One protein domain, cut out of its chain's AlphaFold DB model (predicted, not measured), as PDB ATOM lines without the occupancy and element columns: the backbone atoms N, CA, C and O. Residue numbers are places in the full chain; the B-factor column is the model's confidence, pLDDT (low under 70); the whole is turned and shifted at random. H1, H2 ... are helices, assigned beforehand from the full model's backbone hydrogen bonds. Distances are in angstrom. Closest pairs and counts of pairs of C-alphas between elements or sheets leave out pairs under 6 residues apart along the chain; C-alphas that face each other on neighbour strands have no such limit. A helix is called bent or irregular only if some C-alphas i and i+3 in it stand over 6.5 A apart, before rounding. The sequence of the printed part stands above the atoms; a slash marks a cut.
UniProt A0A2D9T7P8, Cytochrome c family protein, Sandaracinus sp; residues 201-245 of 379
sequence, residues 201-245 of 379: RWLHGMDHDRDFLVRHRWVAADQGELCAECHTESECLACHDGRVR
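Overview. This is residues 201 to 245 of the 379 residues of the protein "Cytochrome c family protein" of Sandaracinus sp (UniProt A0A2D9T7P8). An open U: H1, kinked and the longer, makes one arm, the shorter H2 makes the other, and residues 228 to 232 bridge the two at one end, with a gap left between the arms. The first stretch, residues 201 to 211, runs beside H1, its residues 201 to 205 on the side away from H2, and a short tail, residues 241 to 245, follows H2. The printed part has 45 residues, with two named helices in the order H1, H2 and no named strand, and its class is all helix. By its radius of gyration of the C-alphas, 10.5 A, it is compact, and its spans are 29 by 21 by 15 A.

Arrangement. H1, residues 212 to 227, has a kink of 91 degrees near residue 221. It is irregular: C-alphas 222 and 225 are 8.6 A apart. H2, residues 233 to 240, is apart from H1, with no C-alpha of the one within 8 A of the other. A tight link of 5 residues joins them. Within hydrogen-bond range are 7 of 12 O i to N i+4 pairs in H1 and 3 of 4 in H2. Residues 229 to 234 stand free, and so do residues 237 to 242, of which 237 to 240 belong to H2.

Along the chain. H1 begins at C-alpha 212, (156.632, 119.257, 187.404), and ends at C-alpha 227, (157.220, 132.267, 188.980), 13.1 A from first to last C-alpha. H2 measures 10.8 A between its first and last C-alphas and ends at C-alpha 240, (151.663, 126.977, 176.182).

Size, cuts and confidence. The C-alphas of Trp 202 and Arg 243 are the two farthest apart, at 29.6 A. The printed part, residues 201 to 245, has no cut. The mean pLDDT of the printed part is 87.8, and no printed residue is under 70.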
ATOM      1  N   ARG A 201     162.173 121.894 196.445       84.50
ATOM      2  CA  ARG A 201     160.854 121.262 196.592       84.50
ATOM      3  C   ARG A 201     159.964 121.878 197.668       84.50
ATOM      4  O   ARG A 201     158.746 121.886 197.528       84.50
ATOM      5  N   TRP A 202     160.549 122.364 198.756       83.12
ATOM      6  CA  TRP A 202     159.783 122.976 199.844       83.12
ATOM      7  C   TRP A 202     159.180 124.334 199.452       83.12
ATOM      8  O   TRP A 202     158.237 124.777 200.102       83.12
ATOM      9  N   LEU A 203     159.663 124.958 198.371       84.56
ATOM     10  CA  LEU A 203     159.084 126.168 197.798       84.56
ATOM     11  C   LEU A 203     157.870 125.777 196.948       84.56
ATOM     12  O   LEU A 203     157.964 125.645 195.733       84.56
ATOM     13  N   HIS A 204     156.752 125.473 197.610       86.19
ATOM     14  CA  HIS A 204     155.466 125.126 196.984       86.19
ATOM     15  C   HIS A 204     155.513 123.970 195.968       86.19
ATOM     16  O   HIS A 204     154.669 123.875 195.079       86.19
ATOM     17  N   GLY A 205     156.489 123.063 196.076       86.38
ATOM     18  CA  GLY A 205     156.663 121.997 195.093       86.38
ATOM     19  C   GLY A 205     157.041 122.526 193.709       86.38
ATOM     20  O   GLY A 205     156.573 121.976 192.712       86.38
ATOM     21  N   MET A 206     157.856 123.578 193.639       88.44
ATOM     22  CA  MET A 206     158.343 124.150 192.382       88.44
ATOM     23  C   MET A 206     159.581 123.455 191.819       88.44
ATOM     24  O   MET A 206     160.039 123.846 190.748       88.44
ATOM     25  N   ASP A 207     160.142 122.445 192.491       88.62
ATOM     26  CA  ASP A 207     161.295 121.714 191.965       88.62
ATOM     27  C   ASP A 207     160.989 121.201 190.552       88.62
ATOM     28  O   ASP A 207     160.018 120.489 190.327       88.62
ATOM     29  N   HIS A 208     161.783 121.627 189.570       88.88
ATOM     30  CA  HIS A 208     161.551 121.334 188.152       88.88
ATOM     31  C   HIS A 208     161.977 119.895 187.807       88.88
ATOM     32  O   HIS A 208     162.822 119.650 186.947       88.88
ATOM     33  N   ASP A 209     161.428 118.921 188.528       85.19
ATOM     34  CA  ASP A 209     161.600 117.507 188.230       85.19
ATOM     35  C   ASP A 209     160.723 117.071 187.041       85.19
ATOM     36  O   ASP A 209     160.039 117.862 186.387       85.19
ATOM     37  N   ARG A 210     160.740 115.771 186.736       80.44
ATOM     38  CA  ARG A 210     159.957 115.220 185.620       80.44
ATOM     39  C   ARG A 210     158.447 115.333 185.834       80.44
ATOM     40  O   ARG A 210     157.713 115.442 184.853       80.44
ATOM     41  N   ASP A 211     158.004 115.342 187.087       82.69
ATOM     42  CA  ASP A 211     156.592 115.399 187.457       82.69
ATOM     43  C   ASP A 211     156.076 116.840 187.505       82.69
ATOM     44  O   ASP A 211     154.860 117.056 187.494       82.69
ATOM     45  N   PHE A 212     156.973 117.838 187.485       86.38
ATOM     46  CA  PHE A 212     156.632 119.257 187.404       86.38
ATOM     47  C   PHE A 212     155.639 119.542 186.278       86.38
ATOM     48  O   PHE A 212     154.654 120.239 186.490       86.38
ATOM     49  N   LEU A 213     155.774 118.888 185.124       81.00
ATOM     50  CA  LEU A 213     154.831 119.024 184.008       81.00
ATOM     51  C   LEU A 213     153.380 118.655 184.361       81.00
ATOM     52  O   LEU A 213     152.457 119.185 183.751       81.00
ATOM     53  N   VAL A 214     153.143 117.813 185.364       81.50
ATOM     54  CA  VAL A 214     151.789 117.471 185.831       81.50
ATOM     55  C   VAL A 214     151.321 118.396 186.953       81.50
ATOM     56  O   VAL A 214     150.140 118.754 187.005       81.50
ATOM     57  N   ARG A 215     152.222 118.774 187.867       88.94
ATOM     58  CA  ARG A 215     151.884 119.603 189.037       88.94
ATOM     59  C   ARG A 215     151.904 121.105 188.774       88.94
ATOM     60  O   ARG A 215     151.193 121.814 189.480       88.94
ATOM     61  N   HIS A 216     152.633 121.584 187.762       90.56
ATOM     62  CA  HIS A 216     152.786 123.014 187.485       90.56
ATOM     63  C   HIS A 216     151.435 123.700 187.293       90.56
ATOM     64  O   HIS A 216     151.298 124.846 187.673       90.56
ATOM     65  N   ARG A 217     150.409 123.004 186.787       87.44
ATOM     66  CA  ARG A 217     149.059 123.569 186.640       87.44
ATOM     67  C   ARG A 217     148.435 124.033 187.959       87.44
ATOM     68  O   ARG A 217     147.663 124.978 187.950       87.44
ATOM     69  N   TRP A 218     148.734 123.352 189.065       90.12
ATOM     70  CA  TRP A 218     148.217 123.703 190.390       90.12
ATOM     71  C   TRP A 218     149.132 124.727 191.043       90.12
ATOM     72  O   TRP A 218     148.672 125.747 191.532       90.12
ATOM     73  N   VAL A 219     150.441 124.491 190.949       91.00
ATOM     74  CA  VAL A 219     151.448 125.400 191.499       91.00
ATOM     75  C   VAL A 219     151.351 126.780 190.845       91.00
ATOM     76  O   VAL A 219     151.338 127.773 191.550       91.00
ATOM     77  N   ALA A 220     151.207 126.866 189.523       91.31
ATOM     78  CA  ALA A 220     151.041 128.130 188.808       91.31
ATOM     79  C   ALA A 220     149.667 128.775 189.044       91.31
ATOM     80  O   ALA A 220     149.566 129.995 189.003       91.31
ATOM     81  N   ALA A 221     148.617 127.983 189.298       89.69
ATOM     82  CA  ALA A 221     147.313 128.534 189.668       89.69
ATOM     83  C   ALA A 221     147.352 129.201 191.053       89.69
ATOM     84  O   ALA A 221     146.739 130.248 191.233       89.69
ATOM     85  N   ASP A 222     148.100 128.621 191.995       89.75
ATOM     86  CA  ASP A 222     148.179 129.106 193.376       89.75
ATOM     87  C   ASP A 222     149.301 130.138 193.594       89.75
ATOM     88  O   ASP A 222     149.192 130.992 194.466       89.75
ATOM     89  N   GLN A 223     150.400 130.033 192.842       89.88
ATOM     90  CA  GLN A 223     151.671 130.741 193.073       89.88
ATOM     91  C   GLN A 223     152.241 131.357 191.784       89.88
ATOM     92  O   GLN A 223     153.456 131.489 191.637       89.88
ATOM     93  N   GLY A 224     151.386 131.706 190.819       88.31
ATOM     94  CA  GLY A 224     151.818 132.195 189.504       88.31
ATOM     95  C   GLY A 224     152.716 133.436 189.559       88.31
ATOM     96  O   GLY A 224     153.653 133.543 188.771       88.31
ATOM     97  N   GLU A 225     152.488 134.332 190.521       88.12
ATOM     98  CA  GLU A 225     153.310 135.536 190.717       88.12
ATOM     99  C   GLU A 225     154.749 135.193 191.126       88.12
ATOM    100  O   GLU A 225     155.691 135.782 190.607       88.12
ATOM    101  N   LEU A 226     154.947 134.165 191.958       88.94
ATOM    102  CA  LEU A 226     156.279 133.738 192.397       88.94
ATOM    103  C   LEU A 226     157.128 133.194 191.239       88.94
ATOM    104  O   LEU A 226     158.355 133.265 191.269       88.94
ATOM    105  N   CYS A 227     156.497 132.678 190.181       91.00
ATOM    106  CA  CYS A 227     157.220 132.267 188.980       91.00
ATOM    107  C   CYS A 227     157.903 133.458 188.290       91.00
ATOM    108  O   CYS A 227     158.971 133.272 187.702       91.00
ATOM    109  N   ALA A 228     157.331 134.663 188.386       90.50
ATOM    110  CA  ALA A 228     157.870 135.872 187.766       90.50
ATOM    111  C   ALA A 228     159.178 136.354 188.419       90.50
ATOM    112  O   ALA A 228     159.941 137.075 187.781       90.50
ATOM    113  N   GLU A 229     159.497 135.887 189.632       90.94
ATOM    114  CA  GLU A 229     160.795 136.128 190.279       90.94
ATOM    115  C   GLU A 229     161.956 135.465 189.518       90.94
ATOM    116  O   GLU A 229     163.104 135.887 189.640       90.94
ATOM    117  N   CYS A 230     161.675 134.420 188.727       92.12
ATOM    118  CA  CYS A 230     162.673 133.648 187.974       92.12
ATOM    119  C   CYS A 230     162.447 133.680 186.452       92.12
ATOM    120  O   CYS A 230     163.415 133.684 185.692       92.12
ATOM    121  N   HIS A 231     161.190 133.712 186.005       92.19
ATOM    122  CA  HIS A 231     160.792 133.554 184.607       92.19
ATOM    123  C   HIS A 231     160.145 134.813 184.022       92.19
ATOM    124  O   HIS A 231     159.467 135.580 184.700       92.19
ATOM    125  N   THR A 232     160.307 134.988 182.718       92.31
ATOM    126  CA  THR A 232     159.548 135.925 181.885       92.31
ATOM    127  C   THR A 232     158.192 135.342 181.489       92.31
ATOM    128  O   THR A 232     158.029 134.132 181.331       92.31
ATOM    129  N   GLU A 233     157.243 136.219 181.158       91.19
ATOM    130  CA  GLU A 233     155.974 135.820 180.532       91.19
ATOM    131  C   GLU A 233     156.199 135.014 179.235       91.19
ATOM    132  O   GLU A 233     155.497 134.043 178.949       91.19
ATOM    133  N   SER A 234     157.227 135.376 178.461       92.19
ATOM    134  CA  SER A 234     157.557 134.700 177.204       92.19
ATOM    135  C   SER A 234     157.959 133.237 177.383       92.19
ATOM    136  O   SER A 234     157.674 132.419 176.509       92.19
ATOM    137  N   GLU A 235     158.573 132.884 178.515       91.06
ATOM    138  CA  GLU A 235     158.940 131.501 178.827       91.06
ATOM    139  C   GLU A 235     157.698 130.654 179.118       91.06
ATOM    140  O   GLU A 235     157.605 129.520 178.644       91.06
ATOM    141  N   CYS A 236     156.704 131.222 179.808       89.31
ATOM    142  CA  CYS A 236     155.407 130.576 179.996       89.31
ATOM    143  C   CYS A 236     154.727 130.343 178.641       89.31
ATOM    144  O   CYS A 236     154.329 129.221 178.309       89.31
ATOM    145  N   LEU A 237     154.648 131.396 177.819       90.62
ATOM    146  CA  LEU A 237     154.013 131.330 176.506       90.62
ATOM    147  C   LEU A 237     154.687 130.310 175.594       90.62
ATOM    148  O   LEU A 237     153.977 129.567 174.931       90.62
ATOM    149  N   ALA A 238     156.017 130.208 175.606       89.62
ATOM    150  CA  ALA A 238     156.748 129.299 174.729       89.62
ATOM    151  C   ALA A 238     156.353 127.822 174.914       89.62
ATOM    152  O   ALA A 238     156.409 127.045 173.964       89.62
ATOM    153  N   CYS A 239     155.948 127.408 176.117       85.44
ATOM    154  CA  CYS A 239     155.406 126.067 176.330       85.44
ATOM    155  C   CYS A 239     153.919 125.994 175.943       85.44
ATOM    156  O   CYS A 239     153.508 125.093 175.210       85.44
ATOM    157  N   HIS A 240     153.116 126.966 176.388       86.12
ATOM    158  CA  HIS A 240     151.663 126.977 176.182       86.12
ATOM    159  C   HIS A 240     151.235 127.192 174.718       86.12
ATOM    160  O   HIS A 240     150.170 126.721 174.317       86.12
ATOM    161  N   ASP A 241     152.061 127.850 173.906       87.06
ATOM    162  CA  ASP A 241     151.866 128.020 172.463       87.06
ATOM    163  C   ASP A 241     152.516 126.899 171.622       87.06
ATOM    164  O   ASP A 241     152.337 126.843 170.401       87.06
ATOM    165  N   GLY A 242     153.246 125.982 172.269       79.88
ATOM    166  CA  GLY A 242     153.879 124.823 171.646       79.88
ATOM    167  C   GLY A 242     155.176 125.106 170.874       79.88
ATOM    168  O   GLY A 242     155.596 124.249 170.077       79.88
ATOM    169  N   ARG A 243     155.818 126.269 171.075       86.06
ATOM    170  CA  ARG A 243     157.171 126.567 170.559       86.06
ATOM    171  C   ARG A 243     158.239 125.690 171.213       86.06
ATOM    172  O   ARG A 243     159.131 125.199 170.523       86.06
ATOM    173  N   VAL A 244     158.130 125.448 172.516       86.12
ATOM    174  CA  VAL A 244     158.966 124.524 173.288       86.12
ATOM    175  C   VAL A 244     158.248 123.185 173.401       86.12
ATOM    176  O   VAL A 244     157.084 123.106 173.783       86.12
ATOM    177  N   ARG A 245     158.960 122.109 173.059       84.62
ATOM    178  CA  ARG A 245     158.426 120.742 173.036       84.62
ATOM    179  C   ARG A 245     159.341 119.825 173.841       84.62
ATOM    180  O   ARG A 245     160.281 119.268 173.277       84.62
TER     181      ARG A 245